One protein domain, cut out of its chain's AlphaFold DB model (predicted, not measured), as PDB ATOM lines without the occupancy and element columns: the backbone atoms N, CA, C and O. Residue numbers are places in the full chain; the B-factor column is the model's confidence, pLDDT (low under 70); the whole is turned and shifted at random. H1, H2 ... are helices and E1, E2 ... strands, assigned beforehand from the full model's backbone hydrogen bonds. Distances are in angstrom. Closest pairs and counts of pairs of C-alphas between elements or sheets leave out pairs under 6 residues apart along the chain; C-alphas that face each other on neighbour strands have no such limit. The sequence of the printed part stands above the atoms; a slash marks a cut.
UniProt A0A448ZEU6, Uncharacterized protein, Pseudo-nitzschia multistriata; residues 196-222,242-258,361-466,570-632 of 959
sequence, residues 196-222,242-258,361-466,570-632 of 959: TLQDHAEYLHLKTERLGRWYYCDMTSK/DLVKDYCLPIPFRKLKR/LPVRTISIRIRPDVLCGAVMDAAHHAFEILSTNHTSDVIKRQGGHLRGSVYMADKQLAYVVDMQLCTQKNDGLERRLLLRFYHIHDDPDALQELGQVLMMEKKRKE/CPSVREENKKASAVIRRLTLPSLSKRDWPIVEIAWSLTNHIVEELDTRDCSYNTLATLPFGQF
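Overview. This is residues 196 to 222, 242 to 258, 361 to 466 and 570 to 632 of the 959 residues of an uncharacterized protein of Pseudo-nitzschia multistriata (UniProt A0A448ZEU6). A twisted sheet of eight strands curls round the long helix H7; H3 packs on the same sheet and on H7, while H4 slants over the opposite face from H3 at the E7, E6, E5 end. At the other end, strands E1, E2 and E3 make a loosely joined extension with H1 grazing it, and H2, H5 and H6 lie off the sheet. You will find 213 printed residues with eight named helices and eight named strands, in the order H1 E1 E2 E3 H2 E4 H3 E5 E6 E7 E8 H4 H5 H6 H7 H8. Across the sheet the order is E1 E2 E3 E4 E8 E7 E6 E5, antiparallel except that E2 and E3 meet only at a point. The class is mixed, helices and strands; the whole is compact with a radius of gyration of the C-alphas of 18.8 A, yet flat in outline, spanning 63 by 54 by 29 A.

Along the chain. Find C-alpha 197 at (134.164, 190.345, 125.974), where H1 begins and runs to residue 204. Next come E1, residues 206 to 209, and E2, residues 212 to 217. After the first cut look for E3, residues 244 to 247, and H2, residues 253 to 258. Past the second cut, E4 holds residues 364 to 369, and H3 runs from 376 to 389, 20.1 A long. Then read four strands in a row: E5, residues 394 to 402, 23.6 A; E6, 405 to 412, 23.4 A; E7, 417 to 427, 31.7 A; and E8, 435 to 443, 26.3 A. H4, residues 448 to 466, is 26.9 A long and ends at C-alpha 466, (113.657, 196.338, 183.629). After the third cut come H5, residues 576 to 579, and H6, 582 to 585. H7, residues 597 to 616, is 28.9 A long, and H8, 621 to 625, ends at C-alpha 625, (147.344, 172.171, 153.922).

Arrangement. Start at edge strand E1, which forms a hairpin with E2: N 207 and O 216 are 3.1 A apart, within hydrogen-bond range. E3 and E4 are antiparallel, with N 367 and O 245 at 3.4 A. E4 and E8 are antiparallel, with N 366 and O 439 at 2.9 A. E5 E6 E7 E8 is a meander, each strand the antiparallel neighbour of the one before; look at N 438 and O 424, 2.8 A, N 408 and O 421, 2.9 A, and N 397 and O 409, 2.9 A. H1 only grazes the sheet, with residues 198 to 204. H3 lies over E7 and E6 at a height over the sheet of 8.8 A, along the strands. H4, on the opposite face, lies over E7, E6 and E5 at a height of 9.1 A, slantwise to the strands. H7 touches H3 with residues 606 to 614 alone, opposite ways at a steep tilt of 53 degrees; the closest C-alphas are those of Ala 386 and Ile 610, 5.1 A. H5 and H6 only just touch, only at the corner, with 3 pairs of C-alphas within 8 A. H8 is close to H7 but not clearly touching, the closest C-alphas being those of Asp 615 and Thr 623, 6.5 A. In H1, H3, H4 and H7 every O i to N i+4 pair is within hydrogen-bond range; H2 has 0 of 2, with 2 of 3 O i to N i+3 pairs, H8 has 0 of 1, with 2 of 2, and H5 and H6 are too short for an i+4 pair.

Size, cuts and confidence. The C-alphas farthest apart are those of Thr 196 and Glu 466, 64.7 A. Three cuts leave C-alpha gaps of 12.9 A from 222 to 242, 21.7 A from 258 to 361 and 44.4 A from 466 to 570. Of the links printed whole, H6 to H7 is long. Mean pLDDT of the printed part is 75.7; look for values under 70 at residues 196 to 222, 242 to 258, 391 to 392 and 570 to 593.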
ATOM      1  N   THR A 196     137.984 192.426 123.552       49.25
ATOM      2  CA  THR A 196     136.910 191.419 123.492       49.25
ATOM      3  C   THR A 196     136.093 191.344 124.792       49.25
ATOM      4  O   THR A 196     136.503 191.855 125.835       49.25
ATOM      5  N   LEU A 197     134.930 190.675 124.760       43.78
ATOM      6  CA  LEU A 197     134.164 190.345 125.974       43.78
ATOM      7  C   LEU A 197     135.003 189.511 126.959       43.78
ATOM      8  O   LEU A 197     134.931 189.740 128.166       43.78
ATOM      9  N   GLN A 198     135.821 188.590 126.448       47.88
ATOM     10  CA  GLN A 198     136.721 187.758 127.247       47.88
ATOM     11  C   GLN A 198     137.789 188.613 127.946       47.88
ATOM     12  O   GLN A 198     137.961 188.498 129.157       47.88
ATOM     13  N   ASP A 199     138.402 189.563 127.232       47.53
ATOM     14  CA  ASP A 199     139.351 190.526 127.808       47.53
ATOM     15  C   ASP A 199     138.717 191.384 128.916       47.53
ATOM     16  O   ASP A 199     139.394 191.840 129.842       47.53
ATOM     17  N   HIS A 200     137.417 191.664 128.793       46.16
ATOM     18  CA  HIS A 200     136.663 192.449 129.762       46.16
ATOM     19  C   HIS A 200     136.268 191.632 130.997       46.16
ATOM     20  O   HIS A 200     136.399 192.118 132.121       46.16
ATOM     21  N   ALA A 201     135.862 190.374 130.812       45.41
ATOM     22  CA  ALA A 201     135.616 189.434 131.902       45.41
ATOM     23  C   ALA A 201     136.900 189.134 132.696       45.41
ATOM     24  O   ALA A 201     136.872 189.145 133.928       45.41
ATOM     25  N   GLU A 202     138.033 188.957 132.009       51.50
ATOM     26  CA  GLU A 202     139.354 188.769 132.621       51.50
ATOM     27  C   GLU A 202     139.807 190.003 133.412       51.50
ATOM     28  O   GLU A 202     140.242 189.862 134.555       51.50
ATOM     29  N   TYR A 203     139.622 191.211 132.861       47.31
ATOM     30  CA  TYR A 203     139.894 192.477 133.560       47.31
ATOM     31  C   TYR A 203     139.040 192.652 134.828       47.31
ATOM     32  O   TYR A 203     139.510 193.163 135.844       47.31
ATOM     33  N   LEU A 204     137.778 192.215 134.793       41.91
ATOM     34  CA  LEU A 204     136.865 192.297 135.934       41.91
ATOM     35  C   LEU A 204     137.004 191.128 136.924       41.91
ATOM     36  O   LEU A 204     136.384 191.185 137.987       41.91
ATOM     37  N   HIS A 205     137.830 190.121 136.615       48.25
ATOM     38  CA  HIS A 205     137.950 188.847 137.336       48.25
ATOM     39  C   HIS A 205     136.622 188.081 137.472       48.25
ATOM     40  O   HIS A 205     136.379 187.394 138.468       48.25
ATOM     41  N   LEU A 206     135.752 188.195 136.469       44.19
ATOM     42  CA  LEU A 206     134.493 187.459 136.419       44.19
ATOM     43  C   LEU A 206     134.771 186.043 135.925       44.19
ATOM     44  O   LEU A 206     135.324 185.850 134.844       44.19
ATOM     45  N   LYS A 207     134.379 185.049 136.718       48.62
ATOM     46  CA  LYS A 207     134.492 183.635 136.349       48.62
ATOM     47  C   LYS A 207     133.093 183.096 136.043       48.62
ATOM     48  O   LYS A 207     132.134 183.373 136.767       48.62
ATOM     49  N   THR A 208     132.976 182.346 134.953       43.38
ATOM     50  CA  THR A 208     131.758 181.629 134.560       43.38
ATOM     51  C   THR A 208     131.804 180.209 135.109       43.38
ATOM     52  O   THR A 208     132.835 179.536 135.048       43.38
ATOM     53  N   GLU A 209     130.695 179.729 135.669       41.59
ATOM     54  CA  GLU A 209     130.595 178.334 136.095       41.59
ATOM     55  C   GLU A 209     130.154 177.457 134.912       41.59
ATOM     56  O   GLU A 209     129.151 177.735 134.262       41.59
ATOM     57  N   ARG A 210     130.913 176.394 134.600       38.34
ATOM     58  CA  ARG A 210     130.715 175.565 133.388       38.34
ATOM     59  C   ARG A 210     129.334 174.902 133.281       38.34
ATOM     60  O   ARG A 210     128.938 174.550 132.175       38.34
ATOM     61  N   LEU A 211     128.616 174.741 134.395       40.69
ATOM     62  CA  LEU A 211     127.338 174.020 134.466       40.69
ATOM     63  C   LEU A 211     126.141 174.897 134.866       40.69
ATOM     64  O   LEU A 211     125.029 174.400 134.990       40.69
ATOM     65  N   GLY A 212     126.318 176.210 135.012       39.03
ATOM     66  CA  GLY A 212     125.213 177.094 135.358       39.03
ATOM     67  C   GLY A 212     125.468 178.514 134.885       39.03
ATOM     68  O   GLY A 212     126.591 179.001 134.902       39.03
ATOM     69  N   ARG A 213     124.406 179.183 134.450       43.66
ATOM     70  CA  ARG A 213     124.378 180.515 133.820       43.66
ATOM     71  C   ARG A 213     124.693 181.655 134.814       43.66
ATOM     72  O   ARG A 213     123.963 182.645 134.879       43.66
ATOM     73  N   TRP A 214     125.741 181.488 135.613       43.34
ATOM     74  CA  TRP A 214     126.146 182.341 136.723       43.34
ATOM     75  C   TRP A 214     127.452 183.050 136.377       43.34
ATOM     76  O   TRP A 214     128.406 182.429 135.903       43.34
ATOM     77  N   TYR A 215     127.496 184.344 136.669       43.22
ATOM     78  CA  TYR A 215     128.737 185.100 136.738       43.22
ATOM     79  C   TYR A 215     128.996 185.390 138.211       43.22
ATOM     80  O   TYR A 215     128.148 185.977 138.883       43.22
ATOM     81  N   TYR A 216     130.154 184.980 138.716       46.75
ATOM     82  CA  TYR A 216     130.599 185.374 140.047       46.75
ATOM     83  C   TYR A 216     131.842 186.252 139.930       46.75
ATOM     84  O   TYR A 216     132.681 186.064 139.044       46.75
ATOM     85  N   CYS A 217     131.935 187.238 140.817       41.34
ATOM     86  CA  CYS A 217     133.112 188.079 140.964       41.34
ATOM     87  C   CYS A 217     133.809 187.646 142.250       41.34
ATOM     88  O   CYS A 217     133.196 187.660 143.316       41.34
ATOM     89  N   ASP A 218     135.087 187.280 142.169       45.28
ATOM     90  CA  ASP A 218     135.903 187.098 143.370       45.28
ATOM     91  C   ASP A 218     136.207 188.473 143.986       45.28
ATOM     92  O   ASP A 218     137.219 189.118 143.701       45.28
ATOM     93  N   MET A 219     135.265 188.959 144.794       43.88
ATOM     94  CA  MET A 219     135.378 190.220 145.523       43.88
ATOM     95  C   MET A 219     136.414 190.156 146.646       43.88
ATOM     96  O   MET A 219     136.911 191.200 147.064       43.88
ATOM     97  N   THR A 220     136.785 188.957 147.102       41.59
ATOM     98  CA  THR A 220     137.778 188.740 148.162       41.59
ATOM     99  C   THR A 220     139.114 189.369 147.780       41.59
ATOM    100  O   THR A 220     139.742 190.047 148.591       41.59
ATOM    101  N   SER A 221     139.492 189.257 146.503       41.22
ATOM    102  CA  SER A 221     140.698 189.879 145.943       41.22
ATOM    103  C   SER A 221     140.691 191.419 145.929       41.22
ATOM    104  O   SER A 221     141.764 192.019 145.904       41.22
ATOM    105  N   LYS A 222     139.512 192.063 145.955       41.81
ATOM    106  CA  LYS A 222     139.342 193.530 145.866       41.81
ATOM    107  C   LYS A 222     138.974 194.191 147.198       41.81
ATOM    108  O   LYS A 222     139.232 195.376 147.371       41.81
ATOM    109  N   ASP A 242     140.536 181.650 147.176       51.09
ATOM    110  CA  ASP A 242     139.532 180.657 146.750       51.09
ATOM    111  C   ASP A 242     138.497 180.313 147.840       51.09
ATOM    112  O   ASP A 242     137.665 179.422 147.639       51.09
ATOM    113  N   LEU A 243     138.539 180.990 148.997       47.94
ATOM    114  CA  LEU A 243     137.732 180.616 150.163       47.94
ATOM    115  C   LEU A 243     136.316 181.196 150.123       47.94
ATOM    116  O   LEU A 243     135.376 180.502 150.501       47.94
ATOM    117  N   VAL A 244     136.170 182.438 149.652       49.19
ATOM    118  CA  VAL A 244     134.900 183.170 149.621       49.19
ATOM    119  C   VAL A 244     134.551 183.539 148.183       49.19
ATOM    120  O   VAL A 244     135.291 184.251 147.506       49.19
ATOM    121  N   LYS A 245     133.403 183.054 147.702       48.78
ATOM    122  CA  LYS A 245     132.805 183.494 146.432       48.78
ATOM    123  C   LYS A 245     131.560 184.324 146.729       48.78
ATOM    124  O   LYS A 245     130.642 183.817 147.372       48.78
ATOM    125  N   ASP A 246     131.535 185.565 146.243       46.69
ATOM    126  CA  ASP A 246     130.328 186.394 146.201       46.69
ATOM    127  C   ASP A 246     129.602 186.136 144.876       46.69
ATOM    128  O   ASP A 246     130.119 186.403 143.784       46.69
ATOM    129  N   TYR A 247     128.390 185.602 144.971       43.66
ATOM    130  CA  TYR A 247     127.548 185.358 143.806       43.66
ATOM    131  C   TYR A 247     126.718 186.602 143.485       43.66
ATOM    132  O   TYR A 247     126.060 187.170 144.355       43.66
ATOM    133  N   CYS A 248     126.716 187.007 142.215       39.41
ATOM    134  CA  CYS A 248     125.655 187.848 141.663       39.41
ATOM    135  C   CYS A 248     124.585 186.923 141.053       39.41
ATOM    136  O   CYS A 248     124.924 185.863 140.526       39.41
ATOM    137  N   LEU A 249     123.302 187.293 141.170       38.09
ATOM    138  CA  LEU A 249     122.140 186.461 140.807       38.09
ATOM    139  C   LEU A 249     122.231 185.756 139.427       38.09
ATOM    140  O   LEU A 249     122.853 186.283 138.500       38.09
ATOM    141  N   PRO A 250     121.524 184.617 139.244       34.50
ATOM    142  CA  PRO A 250     121.475 183.894 137.976       34.50
ATOM    143  C   PRO A 250     120.685 184.670 136.923       34.50
ATOM    144  O   PRO A 250     119.579 185.151 137.186       34.50
ATOM    145  N   ILE A 251     121.179 184.682 135.681       37.50
ATOM    146  CA  ILE A 251     120.392 185.113 134.518       37.50
ATOM    147  C   ILE A 251     120.097 183.883 133.638       37.50
ATOM    148  O   ILE A 251     120.935 183.470 132.837       37.50
ATOM    149  N   PRO A 252     118.904 183.268 133.737       37.28
ATOM    150  CA  PRO A 252     118.487 182.212 132.816       37.28
ATOM    151  C   PRO A 252     118.527 182.659 131.342       37.28
ATOM    152  O   PRO A 252     118.066 183.739 130.989       37.28
ATOM    153  N   PHE A 253     119.004 181.797 130.442       35.47
ATOM    154  CA  PHE A 253     119.234 182.093 129.018       35.47
ATOM    155  C   PHE A 253     117.930 182.379 128.252       35.47
ATOM    156  O   PHE A 253     117.933 183.185 127.327       35.47
ATOM    157  N   ARG A 254     116.789 181.806 128.683       36.66
ATOM    158  CA  ARG A 254     115.448 182.156 128.165       36.66
ATOM    159  C   ARG A 254     115.067 183.618 128.491       36.66
ATOM    160  O   ARG A 254     114.399 184.263 127.686       36.66
ATOM    161  N   LYS A 255     115.564 184.189 129.605       40.56
ATOM    162  CA  LYS A 255     115.349 185.602 129.996       40.56
ATOM    163  C   LYS A 255     116.165 186.589 129.154       40.56
ATOM    164  O   LYS A 255     115.737 187.726 128.997       40.56
ATOM    165  N   LEU A 256     117.267 186.145 128.536       36.31
ATOM    166  CA  LEU A 256     117.976 186.937 127.525       36.31
ATOM    167  C   LEU A 256     117.127 187.132 126.264       36.31
ATOM    168  O   LEU A 256     117.121 188.223 125.722       36.31
ATOM    169  N   LYS A 257     116.352 186.130 125.828       32.53
ATOM    170  CA  LYS A 257     115.542 186.217 124.596       32.53
ATOM    171  C   LYS A 257     114.354 187.197 124.715       32.53
ATOM    172  O   LYS A 257     113.980 187.821 123.731       32.53
ATOM    173  N   ARG A 258     113.796 187.393 125.923       33.88
ATOM    174  CA  ARG A 258     112.679 188.333 126.205       33.88
ATOM    175  C   ARG A 258     113.108 189.775 126.530       33.88
ATOM    176  O   ARG A 258     112.268 190.667 126.455       33.88
ATOM    177  N   LEU A 361     114.448 187.122 148.268       73.00
ATOM    178  CA  LEU A 361     115.786 187.080 147.674       73.00
ATOM    179  C   LEU A 361     116.852 187.519 148.694       73.00
ATOM    180  O   LEU A 361     116.673 188.553 149.348       73.00
ATOM    181  N   PRO A 362     117.992 186.807 148.798       79.88
ATOM    182  CA  PRO A 362     119.067 187.213 149.689       79.88
ATOM    183  C   PRO A 362     119.736 188.496 149.191       79.88
ATOM    184  O   PRO A 362     119.997 188.680 148.002       79.88
ATOM    185  N   VAL A 363     120.072 189.372 150.135       80.50
ATOM    186  CA  VAL A 363     120.904 190.566 149.938       80.50
ATOM    187  C   VAL A 363     122.321 190.172 149.530       80.50
ATOM    188  O   VAL A 363     122.944 190.843 148.708       80.50
ATOM    189  N   ARG A 364     122.836 189.087 150.117       81.25
ATOM    190  CA  ARG A 364     124.169 188.550 149.840       81.25
ATOM    191  C   ARG A 364     124.180 187.041 150.041       81.25
ATOM    192  O   ARG A 364     123.574 186.543 150.990       81.25
ATOM    193  N   THR A 365     124.911 186.336 149.182       82.50
ATOM    194  CA  THR A 365     125.201 184.910 149.340       82.50
ATOM    195  C   THR A 365     126.701 184.687 149.293       82.50
ATOM    196  O   THR A 365     127.355 185.049 148.316       82.50
ATOM    197  N   ILE A 366     127.220 184.078 150.351       84.75
ATOM    198  CA  ILE A 366     128.633 183.763 150.540       84.75
ATOM    199  C   ILE A 366     128.753 182.245 150.577       84.75
ATOM    200  O   ILE A 366     127.942 181.566 151.199       84.75
ATOM    201  N   SER A 367     129.761 181.700 149.907       88.88
ATOM    202  CA  SER A 367     130.068 180.271 149.949       88.88
ATOM    203  C   SER A 367     131.456 180.059 150.534       88.88
ATOM    204  O   SER A 367     132.415 180.606 149.995       88.88
ATOM    205  N   ILE A 368     131.540 179.264 151.603       91.94
ATOM    206  CA  ILE A 368     132.786 178.861 152.265       91.94
ATOM    207  C   ILE A 368     133.039 177.386 151.963       91.94
ATOM    208  O   ILE A 368     132.148 176.555 152.137       91.94
ATOM    209  N   ARG A 369     134.248 177.038 151.511       94.25
ATOM    210  CA  ARG A 369     134.643 175.640 151.264       94.25
ATOM    211  C   ARG A 369     134.917 174.931 152.593       94.25
ATOM    212  O   ARG A 369     135.697 175.417 153.409       94.25
ATOM    213  N   ILE A 370     134.300 173.771 152.783       96.44
ATOM    214  CA  ILE A 370     134.373 172.966 154.008       96.44
ATOM    215  C   ILE A 370     135.042 171.636 153.680       96.44
ATOM    216  O   ILE A 370     134.898 171.124 152.565       96.44
ATOM    217  N   ARG A 371     135.776 171.053 154.629       96.19
ATOM    218  CA  ARG A 371     136.336 169.720 154.403       96.19
ATOM    219  C   ARG A 371     135.227 168.660 154.351       96.19
ATOM    220  O   ARG A 371     134.220 168.761 155.058       96.19
ATOM    221  N   PRO A 372     135.374 167.613 153.533       96.38
ATOM    222  CA  PRO A 372     134.350 166.579 153.443       96.38
ATOM    223  C   PRO A 372     134.446 165.512 154.554       96.38
ATOM    224  O   PRO A 372     133.501 164.749 154.729       96.38
ATOM    225  N   ASP A 373     135.546 165.473 155.310       96.75
ATOM    226  CA  ASP A 373     135.830 164.559 156.435       96.75
ATOM    227  C   ASP A 373     135.448 165.117 157.817       96.75
ATOM    228  O   ASP A 373     135.698 164.471 158.833       96.75
ATOM    229  N   VAL A 374     134.846 166.308 157.904       96.44
ATOM    230  CA  VAL A 374     134.413 166.879 159.191       96.44
ATOM    231  C   VAL A 374     132.921 166.696 159.430       96.44
ATOM    232  O   VAL A 374     132.099 166.835 158.522       96.44
ATOM    233  N   LEU A 375     132.563 166.397 160.679       96.44
ATOM    234  CA  LEU A 375     131.171 166.225 161.084       96.44
ATOM    235  C   LEU A 375     130.378 167.513 160.851       96.44
ATOM    236  O   LEU A 375     130.824 168.603 161.218       96.44
ATOM    237  N   CYS A 376     129.164 167.389 160.315       95.75
ATOM    238  CA  CYS A 376     128.275 168.538 160.118       95.75
ATOM    239  C   CYS A 376     128.026 169.329 161.414       95.75
ATOM    240  O   CYS A 376     127.959 170.557 161.389       95.75
ATOM    241  N   GLY A 377     127.967 168.630 162.554       95.88
ATOM    242  CA  GLY A 377     127.827 169.226 163.881       95.88
ATOM    243  C   GLY A 377     128.969 170.181 164.218       95.88
ATOM    244  O   GLY A 377     128.695 171.295 164.646       95.88
ATOM    245  N   ALA A 378     130.220 169.806 163.921       96.50
ATOM    246  CA  ALA A 378     131.391 170.641 164.192       96.50
ATOM    247  C   ALA A 378     131.373 171.944 163.375       96.50
ATOM    248  O   ALA A 378     131.655 173.015 163.911       96.50
ATOM    249  N   VAL A 379     130.958 171.861 162.105       97.12
ATOM    250  CA  VAL A 379     130.784 173.024 161.219       97.12
ATOM    251  C   VAL A 379     129.686 173.951 161.749       97.12
ATOM    252  O   VAL A 379     129.864 175.166 161.791       97.12
ATOM    253  N   MET A 380     128.555 173.390 162.187       97.31
ATOM    254  CA  MET A 380     127.438 174.174 162.720       97.31
ATOM    255  C   MET A 380     127.722 174.743 164.111       97.31
ATOM    256  O   MET A 380     127.257 175.835 164.413       97.31
ATOM    257  N   ASP A 381     128.500 174.052 164.946       97.00
ATOM    258  CA  ASP A 381     128.966 174.589 166.227       97.00
ATOM    259  C   ASP A 381     129.956 175.740 166.023       97.00
ATOM    260  O   ASP A 381     129.915 176.706 166.779       97.00
ATOM    261  N   ALA A 382     130.816 175.665 164.998       96.81
ATOM    262  CA  ALA A 382     131.690 176.774 164.623       96.81
ATOM    263  C   ALA A 382     130.868 177.994 164.181       96.81
ATOM    264  O   ALA A 382     131.048 179.101 164.683       96.81
ATOM    265  N   ALA A 383     129.898 177.774 163.291       96.50
ATOM    266  CA  ALA A 383     128.997 178.823 162.831       96.50
ATOM    267  C   ALA A 383     128.179 179.440 163.980       96.50
ATOM    268  O   ALA A 383     128.048 180.660 164.057       96.50
ATOM    269  N   HIS A 384     127.673 178.611 164.897       96.25
ATOM    270  CA  HIS A 384     126.942 179.046 166.086       96.25
ATOM    271  C   HIS A 384     127.816 179.878 167.028       96.25
ATOM    272  O   HIS A 384     127.407 180.954 167.449       96.25
ATOM    273  N   HIS A 385     129.032 179.418 167.332       96.00
ATOM    274  CA  HIS A 385     129.949 180.141 168.212       96.00
ATOM    275  C   HIS A 385     130.359 181.493 167.613       96.00
ATOM    276  O   HIS A 385     130.302 182.517 168.288       96.00
ATOM    277  N   ALA A 386     130.671 181.529 166.314       94.75
ATOM    278  CA  ALA A 386     130.933 182.775 165.598       94.75
ATOM    279  C   ALA A 386     129.731 183.735 165.625       94.75
ATOM    280  O   ALA A 386     129.904 184.952 165.696       94.75
ATOM    281  N   PHE A 387     128.515 183.188 165.592       92.12
ATOM    282  CA  PHE A 387     127.283 183.956 165.708       92.12
ATOM    283  C   PHE A 387     127.101 184.558 167.109       92.12
ATOM    284  O   PHE A 387     126.751 185.729 167.216       92.12
ATOM    285  N   GLU A 388     127.413 183.808 168.170       91.88
ATOM    286  CA  GLU A 388     127.396 184.289 169.562       91.88
ATOM    287  C   GLU A 388     128.485 185.337 169.849       91.88
ATOM    288  O   GLU A 388     128.281 186.240 170.663       91.88
ATOM    289  N   ILE A 389     129.639 185.239 169.179       91.06
ATOM    290  CA  ILE A 389     130.766 186.161 169.366       91.06
ATOM    291  C   ILE A 389     130.506 187.541 168.765       91.06
ATOM    292  O   ILE A 389     131.214 188.465 169.160       91.06
ATOM    293  N   LEU A 390     129.534 187.705 167.852       86.69
ATOM    294  CA  LEU A 390     129.302 188.891 167.008       86.69
ATOM    295  C   LEU A 390     129.018 190.200 167.802       86.69
ATOM    296  O   LEU A 390     127.960 190.803 167.712       86.69
ATOM    297  N   SER A 391     130.028 190.664 168.538       64.44
ATOM    298  CA  SER A 391     130.199 191.760 169.498       64.44
ATOM    299  C   SER A 391     129.067 192.039 170.502       64.44
ATOM    300  O   SER A 391     127.886 192.016 170.180       64.44
ATOM    301  N   THR A 392     129.448 192.536 171.680       69.75
ATOM    302  CA  THR A 392     128.575 193.026 172.771       69.75
ATOM    303  C   THR A 392     127.522 194.077 172.383       69.75
ATOM    304  O   THR A 392     126.671 194.412 173.206       69.75
ATOM    305  N   ASN A 393     127.596 194.640 171.173       81.62
ATOM    306  CA  ASN A 393     126.713 195.699 170.686       81.62
ATOM    307  C   ASN A 393     125.566 195.190 169.792       81.62
ATOM    308  O   ASN A 393     124.686 195.984 169.451       81.62
ATOM    309  N   HIS A 394     125.555 193.904 169.426       87.19
ATOM    310  CA  HIS A 394     124.470 193.287 168.661       87.19
ATOM    311  C   HIS A 394     123.657 192.360 169.561       87.19
ATOM    312  O   HIS A 394     124.200 191.696 170.442       87.19
ATOM    313  N   THR A 395     122.351 192.290 169.313       87.88
ATOM    314  CA  THR A 395     121.512 191.208 169.831       87.88
ATOM    315  C   THR A 395     121.412 190.159 168.728       87.88
ATOM    316  O   THR A 395     120.759 190.400 167.713       87.88
ATOM    317  N   SER A 396     122.093 189.029 168.893       91.88
ATOM    318  CA  SER A 396     122.015 187.870 167.998       91.88
ATOM    319  C   SER A 396     121.179 186.768 168.646       91.88
ATOM    320  O   SER A 396     121.383 186.469 169.821       91.88
ATOM    321  N   ASP A 397     120.275 186.150 167.890       91.44
ATOM    322  CA  ASP A 397     119.472 185.020 168.366       91.44
ATOM    323  C   ASP A 397     119.367 183.910 167.318       91.44
ATOM    324  O   ASP A 397     119.211 184.179 166.122       91.44
ATOM    325  N   VAL A 398     119.481 182.660 167.764       94.19
ATOM    326  CA  VAL A 398     119.403 181.487 166.888       94.19
ATOM    327  C   VAL A 398     117.951 181.034 166.812       94.19
ATOM    328  O   VAL A 398     117.411 180.481 167.762       94.19
ATOM    329  N   ILE A 399     117.357 181.237 165.640       92.94
ATOM    330  CA  ILE A 399     115.963 180.904 165.321       92.94
ATOM    331  C   ILE A 399     115.797 179.387 165.200       92.94
ATOM    332  O   ILE A 399     114.949 178.763 165.835       92.94
ATOM    333  N   LYS A 400     116.633 178.765 164.359       93.50
ATOM    334  CA  LYS A 400     116.523 177.343 164.021       93.50
ATOM    335  C   LYS A 400     117.900 176.719 163.883       93.50
ATOM    336  O   LYS A 400     118.785 177.280 163.243       93.50
ATOM    337  N   ARG A 401     118.055 175.509 164.418       94.12
ATOM    338  CA  ARG A 401     119.238 174.672 164.216       94.12
ATOM    339  C   ARG A 401     118.811 173.223 164.007       94.12
ATOM    340  O   ARG A 401     118.283 172.600 164.923       94.12
ATOM    341  N   GLN A 402     119.031 172.689 162.809       92.25
ATOM    342  CA  GLN A 402     118.643 171.323 162.454       92.25
ATOM    343  C   GLN A 402     119.647 170.714 161.470       92.25
ATOM    344  O   GLN A 402     119.742 171.134 160.321       92.25
ATOM    345  N   GLY A 403     120.398 169.700 161.908       91.44
ATOM    346  CA  GLY A 403     121.404 169.047 161.064       91.44
ATOM    347  C   GLY A 403     122.447 170.045 160.548       91.44
ATOM    348  O   GLY A 403     123.044 170.769 161.338       91.44
ATOM    349  N   GLY A 404     122.649 170.095 159.228       92.81
ATOM    350  CA  GLY A 404     123.530 171.067 158.567       92.81
ATOM    351  C   GLY A 404     122.853 172.387 158.182       92.81
ATOM    352  O   GLY A 404     123.266 172.996 157.196       92.81
ATOM    353  N   HIS A 405     121.809 172.797 158.902       95.50
ATOM    354  CA  HIS A 405     121.087 174.052 158.701       95.50
ATOM    355  C   HIS A 405     121.034 174.857 160.004       95.50
ATOM    356  O   HIS A 405     120.630 174.335 161.047       95.50
ATOM    357  N   LEU A 406     121.439 176.125 159.940       96.31
ATOM    358  CA  LEU A 406     121.377 177.084 161.040       96.31
ATOM    359  C   LEU A 406     120.811 178.406 160.527       96.31
ATOM    360  O   LEU A 406     121.338 178.989 159.587       96.31
ATOM    361  N   ARG A 407     119.764 178.905 161.178       95.19
ATOM    362  CA  ARG A 407     119.144 180.200 160.896       95.19
ATOM    363  C   ARG A 407     119.214 181.061 162.147       95.19
ATOM    364  O   ARG A 407     118.858 180.600 163.231       95.19
ATOM    365  N   GLY A 408     119.644 182.306 161.995       94.75
ATOM    366  CA  GLY A 408     119.745 183.264 163.091       94.75
ATOM    367  C   GLY A 408     119.314 184.664 162.674       94.75
ATOM    368  O   GLY A 408     119.371 185.018 161.498       94.75
ATOM    369  N   SER A 409     118.890 185.470 163.641       94.31
ATOM    370  CA  SER A 409     118.605 186.893 163.458       94.31
ATOM    371  C   SER A 409     119.626 187.747 164.196       94.31
ATOM    372  O   SER A 409     120.092 187.393 165.276       94.31
ATOM    373  N   VAL A 410     119.989 188.879 163.603       93.06
ATOM    374  CA  VAL A 410     120.895 189.854 164.214       93.06
ATOM    375  C   VAL A 410     120.219 191.211 164.216       93.06
ATOM    376  O   VAL A 410     119.736 191.670 163.178       93.06
ATOM    377  N   TYR A 411     120.212 191.861 165.375       93.06
ATOM    378  CA  TYR A 411     119.684 193.201 165.580       93.06
ATOM    379  C   TYR A 411     120.766 194.165 166.066       93.06
ATOM    380  O   TYR A 411     121.457 193.929 167.056       93.06
ATOM    381  N   MET A 412     120.855 195.294 165.372       90.06
ATOM    382  CA  MET A 412     121.727 196.422 165.663       90.06
ATOM    383  C   MET A 412     120.913 197.584 166.198       90.06
ATOM    384  O   MET A 412     120.217 198.271 165.444       90.06
ATOM    385  N   ALA A 413     121.017 197.825 167.502       88.38
ATOM    386  CA  ALA A 413     120.277 198.900 168.152       88.38
ATOM    387  C   ALA A 413     120.745 200.298 167.706       88.38
ATOM    388  O   ALA A 413     119.926 201.209 167.601       88.38
ATOM    389  N   ASP A 414     122.038 200.463 167.426       87.12
ATOM    390  CA  ASP A 414     122.665 201.715 166.991       87.12
ATOM    391  C   ASP A 414     122.237 202.122 165.572       87.12
ATOM    392  O   ASP A 414     121.906 203.283 165.331       87.12
ATOM    393  N   LYS A 415     122.185 201.156 164.647       85.31
ATOM    394  CA  LYS A 415     121.793 201.364 163.244       85.31
ATOM    395  C   LYS A 415     120.294 201.148 162.989       85.31
ATOM    396  O   LYS A 415     119.850 201.346 161.860       85.31
ATOM    397  N   GLN A 416     119.525 200.734 164.004       88.81
ATOM    398  CA  GLN A 416     118.126 200.280 163.882       88.81
ATOM    399  C   GLN A 416     117.933 199.276 162.736       88.81
ATOM    400  O   GLN A 416     116.966 199.335 161.974       88.81
ATOM    401  N   LEU A 417     118.892 198.366 162.587       89.12
ATOM    402  CA  LEU A 417     118.939 197.411 161.493       89.12
ATOM    403  C   LEU A 417     118.760 196.007 162.051       89.12
ATOM    404  O   LEU A 417     119.432 195.637 163.006       89.12
ATOM    405  N   ALA A 418     117.902 195.214 161.419       92.19
ATOM    406  CA  ALA A 418     117.873 193.780 161.645       92.19
ATOM    407  C   ALA A 418     117.938 193.013 160.330       92.19
ATOM    408  O   ALA A 418     117.373 193.425 159.309       92.19
ATOM    409  N   TYR A 419     118.630 191.885 160.379       94.19
ATOM    410  CA  TYR A 419     118.780 190.973 159.260       94.19
ATOM    411  C   TYR A 419     118.727 189.528 159.747       94.19
ATOM    412  O   TYR A 419     118.923 189.240 160.928       94.19
ATOM    413  N   VAL A 420     118.444 188.629 158.815       94.56
ATOM    414  CA  VAL A 420     118.445 187.185 159.032       94.56
ATOM    415  C   VAL A 420     119.631 186.612 158.288       94.56
ATOM    416  O   VAL A 420     119.910 187.009 157.156       94.56
ATOM    417  N   VAL A 421     120.340 185.693 158.926       95.31
ATOM    418  CA  VAL A 421     121.344 184.868 158.275       95.31
ATOM    419  C   VAL A 421     120.853 183.432 158.248       95.31
ATOM    420  O   VAL A 421     120.401 182.883 159.251       95.31
ATOM    421  N   ASP A 422     120.944 182.840 157.074       94.81
ATOM    422  CA  ASP A 422     120.604 181.460 156.817       94.81
ATOM    423  C   ASP A 422     121.857 180.725 156.349       94.81
ATOM    424  O   ASP A 422     122.467 181.086 155.341       94.81
ATOM    425  N   MET A 423     122.272 179.734 157.121       96.94
ATOM    426  CA  MET A 423     123.510 178.996 156.934       96.94
ATOM    427  C   MET A 423     123.181 177.547 156.598       96.94
ATOM    428  O   MET A 423     122.602 176.830 157.413       96.94
ATOM    429  N   GLN A 424     123.564 177.097 155.409       95.75
ATOM    430  CA  GLN A 424     123.258 175.754 154.929       95.75
ATOM    431  C   GLN A 424     124.518 175.060 154.427       95.75
ATOM    432  O   GLN A 424     125.220 175.560 153.551       95.75
ATOM    433  N   LEU A 425     124.796 173.878 154.968       95.69
ATOM    434  CA  LEU A 425     125.859 173.007 154.492       95.69
ATOM    435  C   LEU A 425     125.334 172.178 153.321       95.69
ATOM    436  O   LEU A 425     124.401 171.394 153.490       95.69
ATOM    437  N   CYS A 426     125.927 172.335 152.146       94.62
ATOM    438  CA  CYS A 426     125.496 171.691 150.911       94.62
ATOM    439  C   CYS A 426     126.684 171.150 150.102       94.62
ATOM    440  O   CYS A 426     127.852 171.384 150.426       94.62
ATOM    441  N   THR A 427     126.366 170.429 149.029       92.88
ATOM    442  CA  THR A 427     127.342 169.946 148.052       92.88
ATOM    443  C   THR A 427     127.145 170.684 146.739       92.88
ATOM    444  O   THR A 427     126.028 170.784 146.231       92.88
ATOM    445  N   GLN A 428     128.228 171.213 146.177       87.88
ATOM    446  CA  GLN A 428     128.180 171.882 144.885       87.88
ATOM    447  C   GLN A 428     128.028 170.862 143.754       87.88
ATOM    448  O   GLN A 428     128.809 169.918 143.661       87.88
ATOM    449  N   LYS A 429     127.072 171.107 142.847       85.69
ATOM    450  CA  LYS A 429     126.824 170.306 141.633       85.69
ATOM    451  C   LYS A 429     127.887 170.550 140.547       85.69
ATOM    452  O   LYS A 429     127.566 170.930 139.425       85.69
ATOM    453  N   ASN A 430     129.167 170.419 140.884       83.44
ATOM    454  CA  ASN A 430     130.270 170.514 139.930       83.44
ATOM    455  C   ASN A 430     131.105 169.229 139.922       83.44
ATOM    456  O   ASN A 430     131.006 168.412 140.833       83.44
ATOM    457  N   ASP A 431     131.996 169.090 138.938       79.31
ATOM    458  CA  ASP A 431     132.924 167.949 138.832       79.31
ATOM    459  C   ASP A 431     133.840 167.781 140.065       79.31
ATOM    460  O   ASP A 431     134.526 166.768 140.215       79.31
ATOM    461  N   GLY A 432     133.916 168.808 140.916       84.69
ATOM    462  CA  GLY A 432     134.678 168.802 142.159       84.69
ATOM    463  C   GLY A 432     133.918 168.236 143.358       84.69
ATOM    464  O   GLY A 432     134.579 167.880 144.329       84.69
ATOM    465  N   LEU A 433     132.581 168.151 143.290       91.25
ATOM    466  CA  LEU A 433     131.688 167.716 144.372       91.25
ATOM    467  C   LEU A 433     132.035 168.380 145.711       91.25
ATOM    468  O   LEU A 433     132.123 167.733 146.748       91.25
ATOM    469  N   GLU A 434     132.312 169.684 145.687       92.19
ATOM    470  CA  GLU A 434     132.826 170.374 146.869       92.19
ATOM    471  C   GLU A 434     131.749 170.541 147.941       92.19
ATOM    472  O   GLU A 434     130.664 171.061 147.668       92.19
ATOM    473  N   ARG A 435     132.089 170.210 149.189       95.25
ATOM    474  CA  ARG A 435     131.265 170.556 150.346       95.25
ATOM    475  C   ARG A 435     131.419 172.035 150.691       95.25
ATOM    476  O   ARG A 435     132.538 172.542 150.806       95.25
ATOM    477  N   ARG A 436     130.301 172.740 150.861       94.69
ATOM    478  CA  ARG A 436     130.276 174.190 151.081       94.69
ATOM    479  C   ARG A 436     129.253 174.601 152.125       94.69
ATOM    480  O   ARG A 436     128.142 174.090 152.142       94.69
ATOM    481  N   LEU A 437     129.624 175.569 152.953       96.06
ATOM    482  CA  LEU A 437     128.703 176.300 153.813       96.06
ATOM    483  C   LEU A 437     128.231 177.543 153.052       96.06
ATOM    484  O   LEU A 437     129.028 178.431 152.747       96.06
ATOM    485  N   LEU A 438     126.951 177.579 152.698       93.69
ATOM    486  CA  LEU A 438     126.295 178.738 152.108       93.69
ATOM    487  C   LEU A 438     125.757 179.629 153.220       93.69
ATOM    488  O   LEU A 438     125.006 179.153 154.061       93.69
ATOM    489  N   LEU A 439     126.113 180.909 153.199       94.31
ATOM    490  CA  LEU A 439     125.571 181.940 154.078       94.31
ATOM    491  C   LEU A 439     124.716 182.882 153.234       94.31
ATOM    492  O   LEU A 439     125.226 183.538 152.324       94.31
ATOM    493  N   ARG A 440     123.422 182.957 153.526       91.81
ATOM    494  CA  ARG A 440     122.458 183.825 152.847       91.81
ATOM    495  C   ARG A 440     121.967 184.880 153.827       91.81
ATOM    496  O   ARG A 440     121.488 184.556 154.906       91.81
ATOM    497  N   PHE A 441     122.114 186.147 153.459       91.31
ATOM    498  CA  PHE A 441     121.735 187.282 154.296       91.31
ATOM    499  C   PHE A 441     120.462 187.909 153.755       91.31
ATOM    500  O   PHE A 441     120.442 188.346 152.608       91.31
ATOM    501  N   TYR A 442     119.426 187.998 154.576       90.50
ATOM    502  CA  TYR A 442     118.133 188.573 154.220       90.50
ATOM    503  C   TYR A 442     117.832 189.783 155.085       90.50
ATOM    504  O   TYR A 442     118.253 189.883 156.237       90.50
ATOM    505  N   HIS A 443     117.031 190.698 154.555       89.44
ATOM    506  CA  HIS A 443     116.392 191.690 155.405       89.44
ATOM    507  C   HIS A 443     115.366 191.012 156.297       89.44
ATOM    508  O   HIS A 443     114.564 190.222 155.814       89.44
ATOM    509  N   ILE A 444     115.303 191.408 157.566       91.69
ATOM    510  CA  ILE A 444     114.328 190.806 158.481       91.69
ATOM    511  C   ILE A 444     112.869 191.037 158.058       91.69
ATOM    512  O   ILE A 444     111.994 190.247 158.367       91.69
ATOM    513  N   HIS A 445     112.580 192.119 157.331       87.75
ATOM    514  CA  HIS A 445     111.217 192.412 156.874       87.75
ATOM    515  C   HIS A 445     110.738 191.503 155.744       87.75
ATOM    516  O   HIS A 445     109.540 191.469 155.473       87.75
ATOM    517  N   ASP A 446     111.659 190.819 155.072       84.69
ATOM    518  CA  ASP A 446     111.319 189.852 154.036       84.69
ATOM    519  C   ASP A 446     111.072 188.451 154.637       84.69
ATOM    520  O   ASP A 446     110.700 187.533 153.917       84.69
ATOM    521  N   ASP A 447     111.211 188.313 155.961       85.50
ATOM    522  CA  ASP A 447     111.083 187.074 156.719       85.50
ATOM    523  C   ASP A 447     110.178 187.289 157.953       85.50
ATOM    524  O   ASP A 447     110.647 187.680 159.030       85.50
ATOM    525  N   PRO A 448     108.850 187.124 157.802       86.44
ATOM    526  CA  PRO A 448     107.890 187.470 158.848       86.44
ATOM    527  C   PRO A 448     108.063 186.628 160.117       86.44
ATOM    528  O   PRO A 448     107.853 187.150 161.214       86.44
ATOM    529  N   ASP A 449     108.485 185.371 159.976       85.69
ATOM    530  CA  ASP A 449     108.678 184.457 161.101       85.69
ATOM    531  C   ASP A 449     109.881 184.896 161.937       85.69
ATOM    532  O   ASP A 449     109.763 185.099 163.146       85.69
ATOM    533  N   ALA A 450     111.010 185.189 161.281       85.56
ATOM    534  CA  ALA A 450     112.179 185.734 161.962       85.56
ATOM    535  C   ALA A 450     111.900 187.100 162.611       85.56
ATOM    536  O   ALA A 450     112.406 187.390 163.697       85.56
ATOM    537  N   LEU A 451     111.079 187.947 161.978       88.06
ATOM    538  CA  LEU A 451     110.663 189.224 162.558       88.06
ATOM    539  C   LEU A 451     109.824 189.030 163.827       88.06
ATOM    540  O   LEU A 451     110.004 189.761 164.806       88.06
ATOM    541  N   GLN A 452     108.907 188.059 163.816       90.44
ATOM    542  CA  GLN A 452     108.081 187.727 164.971       90.44
ATOM    543  C   GLN A 452     108.932 187.189 166.127       90.44
ATOM    544  O   GLN A 452     108.736 187.609 167.270       90.44
ATOM    545  N   GLU A 453     109.870 186.288 165.843       87.56
ATOM    546  CA  GLU A 453     110.773 185.722 166.844       87.56
ATOM    547  C   GLU A 453     111.699 186.782 167.440       87.56
ATOM    548  O   GLU A 453     111.719 186.953 168.661       87.56
ATOM    549  N   LEU A 454     112.348 187.602 166.605       85.06
ATOM    550  CA  LEU A 454     113.173 188.708 167.095       85.06
ATOM    551  C   LEU A 454     112.355 189.668 167.973       85.06
ATOM    552  O   LEU A 454     112.831 190.139 169.006       85.06
ATOM    553  N   GLY A 455     111.099 189.942 167.603       88.25
ATOM    554  CA  GLY A 455     110.195 190.750 168.418       88.25
ATOM    555  C   GLY A 455     109.998 190.181 169.830       88.25
ATOM    556  O   GLY A 455     110.019 190.934 170.807       88.25
ATOM    557  N   GLN A 456     109.858 188.860 169.958       90.12
ATOM    558  CA  GLN A 456     109.732 188.183 171.254       90.12
ATOM    559  C   GLN A 456     111.029 188.263 172.065       90.12
ATOM    560  O   GLN A 456     110.983 188.567 173.263       90.12
ATOM    561  N   VAL A 457     112.177 188.066 171.415       85.19
ATOM    562  CA  VAL A 457     113.509 188.161 172.035       85.19
ATOM    563  C   VAL A 457     113.743 189.561 172.592       85.19
ATOM    564  O   VAL A 457     114.042 189.719 173.776       85.19
ATOM    565  N   LEU A 458     113.499 190.599 171.788       87.56
ATOM    566  CA  LEU A 458     113.666 191.992 172.205       87.56
ATOM    567  C   LEU A 458     112.722 192.368 173.361       87.56
ATOM    568  O   LEU A 458     113.113 193.112 174.266       87.56
ATOM    569  N   MET A 459     111.493 191.837 173.385       90.50
ATOM    570  CA  MET A 459     110.585 192.020 174.525       90.50
ATOM    571  C   MET A 459     111.098 191.333 175.798       90.50
ATOM    572  O   MET A 459     111.026 191.917 176.884       90.50
ATOM    573  N   MET A 460     111.634 190.116 175.681       88.44
ATOM    574  CA  MET A 460     112.215 189.366 176.800       88.44
ATOM    575  C   MET A 460     113.462 190.062 177.359       88.44
ATOM    576  O   MET A 460     113.580 190.222 178.578       88.44
ATOM    577  N   GLU A 461     114.348 190.559 176.494       87.12
ATOM    578  CA  GLU A 461     115.514 191.347 176.900       87.12
ATOM    579  C   GLU A 461     115.118 192.642 177.604       87.12
ATOM    580  O   GLU A 461     115.672 192.975 178.655       87.12
ATOM    581  N   LYS A 462     114.127 193.363 177.066       90.38
ATOM    582  CA  LYS A 462     113.608 194.582 177.692       90.38
ATOM    583  C   LYS A 462     113.088 194.292 179.100       90.38
ATOM    584  O   LYS A 462     113.471 194.977 180.048       90.38
ATOM    585  N   LYS A 463     112.300 193.225 179.259       93.12
ATOM    586  CA  LYS A 463     111.784 192.781 180.562       93.12
ATOM    587  C   LYS A 463     112.907 192.377 181.526       93.12
ATOM    588  O   LYS A 463     112.812 192.645 182.723       93.12
ATOM    589  N   ARG A 464     113.986 191.759 181.029       89.75
ATOM    590  CA  ARG A 464     115.174 191.411 181.829       89.75
ATOM    591  C   ARG A 464     115.920 192.660 182.310       89.75
ATOM    592  O   ARG A 464     116.245 192.738 183.494       89.75
ATOM    593  N   LYS A 465     116.121 193.652 181.436       89.62
ATOM    594  CA  LYS A 465     116.744 194.945 181.781       89.62
ATOM    595  C   LYS A 465     115.902 195.732 182.793       89.62
ATOM    596  O   LYS A 465     116.450 196.313 183.724       89.62
ATOM    597  N   GLU A 466     114.573 195.709 182.665       92.88
ATOM    598  CA  GLU A 466     113.657 196.338 183.629       92.88
ATOM    599  C   GLU A 466     113.729 195.686 185.019       92.88
ATOM    600  O   GLU A 466     113.786 196.402 186.019       92.88
ATOM    601  N   CYS A 570     120.028 201.939 139.959       37.88
ATOM    602  CA  CYS A 570     118.989 200.936 139.748       37.88
ATOM    603  C   CYS A 570     118.181 200.721 141.047       37.88
ATOM    604  O   CYS A 570     118.710 200.957 142.143       37.88
ATOM    605  N   PRO A 571     116.906 200.309 140.942       36.97
ATOM    606  CA  PRO A 571     116.049 200.099 142.100       36.97
ATOM    607  C   PRO A 571     116.580 198.989 143.014       36.97
ATOM    608  O   PRO A 571     117.109 197.975 142.560       36.97
ATOM    609  N   SER A 572     116.405 199.188 144.318       41.62
ATOM    610  CA  SER A 572     116.703 198.219 145.381       41.62
ATOM    611  C   SER A 572     115.915 196.908 145.231       41.62
ATOM    612  O   SER A 572     114.806 196.899 144.693       41.62
ATOM    613  N   VAL A 573     116.419 195.830 145.844       54.12
ATOM    614  CA  VAL A 573     115.674 194.581 146.112       54.12
ATOM    615  C   VAL A 573     114.353 194.839 146.868       54.12
ATOM    616  O   VAL A 573     113.395 194.090 146.708       54.12
ATOM    617  N   ARG A 574     114.256 195.922 147.656       53.81
ATOM    618  CA  ARG A 574     113.247 196.040 148.722       53.81
ATOM    619  C   ARG A 574     111.821 196.443 148.320       53.81
ATOM    620  O   ARG A 574     110.881 195.832 148.815       53.81
ATOM    621  N   GLU A 575     111.590 197.475 147.506       48.16
ATOM    622  CA  GLU A 575     110.241 198.105 147.491       48.16
ATOM    623  C   GLU A 575     109.786 198.655 146.139       48.16
ATOM    624  O   GLU A 575     108.627 198.492 145.753       48.16
ATOM    625  N   GLU A 576     110.689 199.270 145.385       49.41
ATOM    626  CA  GLU A 576     110.373 199.789 144.051       49.41
ATOM    627  C   GLU A 576     110.110 198.643 143.074       49.41
ATOM    628  O   GLU A 576     109.183 198.726 142.276       49.41
ATOM    629  N   ASN A 577     110.820 197.522 143.237       46.31
ATOM    630  CA  ASN A 577     110.548 196.289 142.514       46.31
ATOM    631  C   ASN A 577     109.188 195.696 142.892       46.31
ATOM    632  O   ASN A 577     108.432 195.373 141.988       46.31
ATOM    633  N   LYS A 578     108.778 195.663 144.172       52.00
ATOM    634  CA  LYS A 578     107.428 195.190 144.563       52.00
ATOM    635  C   LYS A 578     106.295 196.024 143.925       52.00
ATOM    636  O   LYS A 578     105.216 195.498 143.676       52.00
ATOM    637  N   LYS A 579     106.521 197.299 143.593       53.12
ATOM    638  CA  LYS A 579     105.566 198.109 142.804       53.12
ATOM    639  C   LYS A 579     105.777 198.005 141.297       53.12
ATOM    640  O   LYS A 579     104.850 198.251 140.528       53.12
ATOM    641  N   ALA A 580     106.980 197.651 140.870       51.88
ATOM    642  CA  ALA A 580     107.266 197.365 139.487       51.88
ATOM    643  C   ALA A 580     106.510 196.101 139.061       51.88
ATOM    644  O   ALA A 580     106.370 195.137 139.824       51.88
ATOM    645  N   SER A 581     106.001 196.124 137.828       51.41
ATOM    646  CA  SER A 581     105.417 194.948 137.183       51.41
ATOM    647  C   SER A 581     106.350 193.747 137.365       51.41
ATOM    648  O   SER A 581     107.572 193.911 137.329       51.41
ATOM    649  N   ALA A 582     105.790 192.541 137.521       52.09
ATOM    650  CA  ALA A 582     106.567 191.300 137.583       52.09
ATOM    651  C   ALA A 582     107.608 191.218 136.449       52.09
ATOM    652  O   ALA A 582     108.689 190.675 136.639       52.09
ATOM    653  N   VAL A 583     107.333 191.846 135.300       44.84
ATOM    654  CA  VAL A 583     108.259 191.990 134.171       44.84
ATOM    655  C   VAL A 583     109.489 192.839 134.523       44.84
ATOM    656  O   VAL A 583     110.604 192.410 134.264       44.84
ATOM    657  N   ILE A 584     109.331 194.003 135.159       42.81
ATOM    658  CA  ILE A 584     110.450 194.891 135.533       42.81
ATOM    659  C   ILE A 584     111.288 194.274 136.661       42.81
ATOM    660  O   ILE A 584     112.515 194.293 136.575       42.81
ATOM    661  N   ARG A 585     110.646 193.623 137.646       51.06
ATOM    662  CA  ARG A 585     111.347 192.855 138.698       51.06
ATOM    663  C   ARG A 585     112.259 191.776 138.121       51.06
ATOM    664  O   ARG A 585     113.313 191.490 138.674       51.06
ATOM    665  N   ARG A 586     111.840 191.175 137.002       46.34
ATOM    666  CA  ARG A 586     112.559 190.106 136.297       46.34
ATOM    667  C   ARG A 586     113.685 190.623 135.385       46.34
ATOM    668  O   ARG A 586     114.468 189.798 134.918       46.34
ATOM    669  N   LEU A 587     113.769 191.937 135.124       36.84
ATOM    670  CA  LEU A 587     114.706 192.560 134.170       36.84
ATOM    671  C   LEU A 587     115.870 193.321 134.830       36.84
ATOM    672  O   LEU A 587     116.924 193.469 134.213       36.84
ATOM    673  N   THR A 588     115.721 193.811 136.064       41.34
ATOM    674  CA  THR A 588     116.790 194.538 136.768       41.34
ATOM    675  C   THR A 588     117.649 193.590 137.600       41.34
ATOM    676  O   THR A 588     117.130 192.937 138.503       41.34
ATOM    677  N   LEU A 589     118.967 193.548 137.350       43.50
ATOM    678  CA  LEU A 589     119.918 192.989 138.321       43.50
ATOM    679  C   LEU A 589     119.684 193.690 139.667       43.50
ATOM    680  O   LEU A 589     119.586 194.922 139.665       43.50
ATOM    681  N   PRO A 590     119.599 192.967 140.795       46.88
ATOM    682  CA  PRO A 590     119.509 193.602 142.099       46.88
ATOM    683  C   PRO A 590     120.800 194.379 142.327       46.88
ATOM    684  O   PRO A 590     121.847 193.829 142.657       46.88
ATOM    685  N   SER A 591     120.756 195.683 142.096       51.81
ATOM    686  CA  SER A 591     121.816 196.551 142.564       51.81
ATOM    687  C   SER A 591     121.666 196.679 144.070       51.81
ATOM    688  O   SER A 591     120.579 197.023 144.543       51.81
ATOM    689  N   LEU A 592     122.757 196.445 144.802       57.59
ATOM    690  CA  LEU A 592     122.829 196.763 146.223       57.59
ATOM    691  C   LEU A 592     122.394 198.216 146.419       57.59
ATOM    692  O   LEU A 592     122.989 199.161 145.895       57.59
ATOM    693  N   SER A 593     121.302 198.391 147.142       65.50
ATOM    694  CA  SER A 593     120.808 199.691 147.539       65.50
ATOM    695  C   SER A 593     121.636 200.242 148.691       65.50
ATOM    696  O   SER A 593     122.310 199.511 149.416       65.50
ATOM    697  N   LYS A 594     121.524 201.550 148.941       71.31
ATOM    698  CA  LYS A 594     122.123 202.166 150.137       71.31
ATOM    699  C   LYS A 594     121.651 201.504 151.441       71.31
ATOM    700  O   LYS A 594     122.364 201.564 152.432       71.31
ATOM    701  N   ARG A 595     120.465 200.878 151.438       72.06
ATOM    702  CA  ARG A 595     119.911 200.139 152.584       72.06
ATOM    703  C   ARG A 595     120.511 198.739 152.745       72.06
ATOM    704  O   ARG A 595     120.450 198.196 153.839       72.06
ATOM    705  N   ASP A 596     121.074 198.177 151.680       78.81
ATOM    706  CA  ASP A 596     121.708 196.854 151.690       78.81
ATOM    707  C   ASP A 596     123.149 196.938 152.203       78.81
ATOM    708  O   ASP A 596     123.655 195.985 152.786       78.81
ATOM    709  N   TRP A 597     123.795 198.098 152.036       79.19
ATOM    710  CA  TRP A 597     125.191 198.310 152.418       79.19
ATOM    711  C   TRP A 597     125.508 197.966 153.883       79.19
ATOM    712  O   TRP A 597     126.463 197.222 154.099       79.19
ATOM    713  N   PRO A 598     124.715 198.399 154.886       82.44
ATOM    714  CA  PRO A 598     124.955 197.996 156.268       82.44
ATOM    715  C   PRO A 598     124.948 196.474 156.456       82.44
ATOM    716  O   PRO A 598     125.806 195.951 157.154       82.44
ATOM    717  N   ILE A 599     124.039 195.749 155.792       84.50
ATOM    718  CA  ILE A 599     123.994 194.280 155.861       84.50
ATOM    719  C   ILE A 599     125.234 193.675 155.213       84.50
ATOM    720  O   ILE A 599     125.809 192.752 155.771       84.50
ATOM    721  N   VAL A 600     125.678 194.197 154.068       80.75
ATOM    722  CA  VAL A 600     126.890 193.714 153.387       80.75
ATOM    723  C   VAL A 600     128.133 193.887 154.265       80.75
ATOM    724  O   VAL A 600     128.949 192.966 154.339       80.75
ATOM    725  N   GLU A 601     128.256 195.029 154.943       81.56
ATOM    726  CA  GLU A 601     129.342 195.329 155.881       81.56
ATOM    727  C   GLU A 601     129.356 194.339 157.056       81.56
ATOM    728  O   GLU A 601     130.383 193.725 157.345       81.56
ATOM    729  N   ILE A 602     128.209 194.117 157.704       82.44
ATOM    730  CA  ILE A 602     128.132 193.221 158.868       82.44
ATOM    731  C   ILE A 602     128.259 191.754 158.449       82.44
ATOM    732  O   ILE A 602     128.910 190.971 159.138       82.44
ATOM    733  N   ALA A 603     127.691 191.383 157.298       86.06
ATOM    734  CA  ALA A 603     127.832 190.051 156.723       86.06
ATOM    735  C   ALA A 603     129.305 189.671 156.577       86.06
ATOM    736  O   ALA A 603     129.667 188.528 156.844       86.06
ATOM    737  N   TRP A 604     130.163 190.632 156.222       85.94
ATOM    738  CA  TRP A 604     131.605 190.418 156.175       85.94
ATOM    739  C   TRP A 604     132.197 190.122 157.553       85.94
ATOM    740  O   TRP A 604     132.928 189.149 157.705       85.94
ATOM    741  N   SER A 605     131.834 190.913 158.568       88.50
ATOM    742  CA  SER A 605     132.276 190.684 159.947       88.50
ATOM    743  C   SER A 605     131.879 189.290 160.437       88.50
ATOM    744  O   SER A 605     132.735 188.553 160.916       88.50
ATOM    745  N   LEU A 606     130.610 188.896 160.282       91.88
ATOM    746  CA  LEU A 606     130.151 187.558 160.675       91.88
ATOM    747  C   LEU A 606     130.877 186.460 159.894       91.88
ATOM    748  O   LEU A 606     131.305 185.473 160.479       91.88
ATOM    749  N   THR A 607     131.060 186.647 158.587       91.38
ATOM    750  CA  THR A 607     131.776 185.682 157.742       91.38
ATOM    751  C   THR A 607     133.210 185.473 158.213       91.38
ATOM    752  O   THR A 607     133.649 184.330 158.270       91.38
ATOM    753  N   ASN A 608     133.920 186.536 158.601       91.06
ATOM    754  CA  ASN A 608     135.283 186.417 159.122       91.06
ATOM    755  C   ASN A 608     135.317 185.617 160.427       91.06
ATOM    756  O   ASN A 608     136.099 184.681 160.516       91.06
ATOM    757  N   HIS A 609     134.423 185.901 161.382       93.56
ATOM    758  CA  HIS A 609     134.343 185.117 162.623       93.56
ATOM    759  C   HIS A 609     134.011 183.643 162.342       93.56
ATOM    760  O   HIS A 609     134.577 182.755 162.971       93.56
ATOM    761  N   ILE A 610     133.123 183.364 161.377       95.50
ATOM    762  CA  ILE A 610     132.805 181.988 160.967       95.50
ATOM    763  C   ILE A 610     134.043 181.308 160.381       95.50
ATOM    764  O   ILE A 610     134.336 180.175 160.744       95.50
ATOM    765  N   VAL A 611     134.772 181.976 159.486       94.50
ATOM    766  CA  VAL A 611     135.999 181.431 158.887       94.50
ATOM    767  C   VAL A 611     137.069 181.182 159.951       94.50
ATOM    768  O   VAL A 611     137.630 180.094 159.974       94.50
ATOM    769  N   GLU A 612     137.301 182.130 160.859       94.50
ATOM    770  CA  GLU A 612     138.264 181.996 161.960       94.50
ATOM    771  C   GLU A 612     137.915 180.826 162.885       94.50
ATOM    772  O   GLU A 612     138.789 180.043 163.258       94.50
ATOM    773  N   GLU A 613     136.637 180.659 163.225       96.50
ATOM    774  CA  GLU A 613     136.188 179.546 164.059       96.50
ATOM    775  C   GLU A 613     136.278 178.203 163.314       96.50
ATOM    776  O   GLU A 613     136.666 177.189 163.898       96.50
ATOM    777  N   LEU A 614     135.967 178.180 162.013       95.94
ATOM    778  CA  LEU A 614     136.147 176.997 161.170       95.94
ATOM    779  C   LEU A 614     137.624 176.614 161.040       95.94
ATOM    780  O   LEU A 614     137.928 175.425 161.076       95.94
ATOM    781  N   ASP A 615     138.530 177.580 160.896       95.06
ATOM    782  CA  ASP A 615     139.978 177.349 160.854       95.06
ATOM    783  C   ASP A 615     140.493 176.845 162.209       95.06
ATOM    784  O   ASP A 615     141.217 175.856 162.262       95.06
ATOM    785  N   THR A 616     140.051 177.456 163.314       95.19
ATOM    786  CA  THR A 616     140.437 177.070 164.686       95.19
ATOM    787  C   THR A 616     140.030 175.634 165.027       95.19
ATOM    788  O   THR A 616     140.693 174.970 165.823       95.19
ATOM    789  N   ARG A 617     138.943 175.139 164.423       95.38
ATOM    790  CA  ARG A 617     138.438 173.768 164.599       95.38
ATOM    791  C   ARG A 617     138.831 172.813 163.473       95.38
ATOM    792  O   ARG A 617     138.228 171.746 163.354       95.38
ATOM    793  N   ASP A 618     139.765 173.206 162.613       96.00
ATOM    794  CA  ASP A 618     140.210 172.422 161.461       96.00
ATOM    795  C   ASP A 618     139.080 171.986 160.504       96.00
ATOM    796  O   ASP A 618     139.188 170.970 159.825       96.00
ATOM    797  N   CYS A 619     137.988 172.749 160.416       96.31
ATOM    798  CA  CYS A 619     136.809 172.443 159.600       96.31
ATOM    799  C   CYS A 619     136.845 173.060 158.196       96.31
ATOM    800  O   CYS A 619     136.166 172.572 157.282       96.31
ATOM    801  N   SER A 620     137.599 174.143 158.007       95.19
ATOM    802  CA  SER A 620     137.695 174.809 156.709       95.19
ATOM    803  C   SER A 620     138.512 173.979 155.718       95.19
ATOM    804  O   SER A 620     139.432 173.249 156.084       95.19
ATOM    805  N   TYR A 621     138.220 174.117 154.425       92.94
ATOM    806  CA  TYR A 621     138.994 173.428 153.390       92.94
ATOM    807  C   TYR A 621     140.487 173.815 153.400       92.94
ATOM    808  O   TYR A 621     141.334 173.023 152.996       92.94
ATOM    809  N   ASN A 622     140.826 175.016 153.878       90.69
ATOM    810  CA  ASN A 622     142.205 175.498 153.919       90.69
ATOM    811  C   ASN A 622     143.077 174.691 154.885       90.69
ATOM    812  O   ASN A 622     144.264 174.498 154.615       90.69
ATOM    813  N   THR A 623     142.503 174.144 155.957       92.50
ATOM    814  CA  THR A 623     143.272 173.362 156.933       92.50
ATOM    815  C   THR A 623     143.766 172.031 156.369       92.50
ATOM    816  O   THR A 623     144.618 171.403 156.980       92.50
ATOM    817  N   LEU A 624     143.340 171.618 155.166       91.06
ATOM    818  CA  LEU A 624     143.932 170.474 154.457       91.06
ATOM    819  C   LEU A 624     145.429 170.652 154.161       91.06
ATOM    820  O   LEU A 624     146.131 169.662 153.969       91.06
ATOM    821  N   ALA A 625     145.923 171.893 154.119       90.94
ATOM    822  CA  ALA A 625     147.344 172.171 153.922       90.94
ATOM    823  C   ALA A 625     148.198 171.821 155.154       90.94
ATOM    824  O   ALA A 625     149.365 171.464 155.008       90.94
ATOM    825  N   THR A 626     147.632 171.944 156.357       92.00
ATOM    826  CA  THR A 626     148.322 171.711 157.637       92.00
ATOM    827  C   THR A 626     147.934 170.380 158.274       92.00
ATOM    828  O   THR A 626     148.761 169.750 158.927       92.00
ATOM    829  N   LEU A 627     146.695 169.947 158.057       91.44
ATOM    830  CA  LEU A 627     146.103 168.728 158.576       91.44
ATOM    831  C   LEU A 627     145.564 167.888 157.406       91.44
ATOM    832  O   LEU A 627     144.470 168.168 156.911       91.44
ATOM    833  N   PRO A 628     146.303 166.863 156.950       92.81
ATOM    834  CA  PRO A 628     145.856 165.928 155.924       92.81
ATOM    835  C   PRO A 628     144.442 165.372 156.140       92.81
ATOM    836  O   PRO A 628     143.904 165.356 157.251       92.81
ATOM    837  N   PHE A 629     143.836 164.912 155.047       94.00
ATOM    838  CA  PHE A 629     142.524 164.268 155.055       94.00
ATOM    839  C   PHE A 629     142.478 163.110 156.065       94.00
ATOM    840  O   PHE A 629     143.410 162.313 156.137       94.00
ATOM    841  N   GLY A 630     141.409 163.070 156.856       90.56
ATOM    842  CA  GLY A 630     141.096 162.118 157.920       90.56
ATOM    843  C   GLY A 630     142.098 161.949 159.052       90.56
ATOM    844  O   GLY A 630     142.057 160.951 159.776       90.56
ATOM    845  N   GLN A 631     142.962 162.942 159.248       90.50
ATOM    846  CA  GLN A 631     143.724 163.087 160.478       90.50
ATOM    847  C   GLN A 631     142.872 163.772 161.559       90.50
ATOM    848  O   GLN A 631     142.202 164.772 161.299       90.50
ATOM    849  N   PHE A 632     142.904 163.253 162.789       85.44
ATOM    850  CA  PHE A 632     142.168 163.821 163.926       85.44
ATOM    851  C   PHE A 632     142.423 165.341 164.066       85.44
ATOM    852  O   PHE A 632     143.591 165.733 164.021       85.44
TER     853      PHE A 632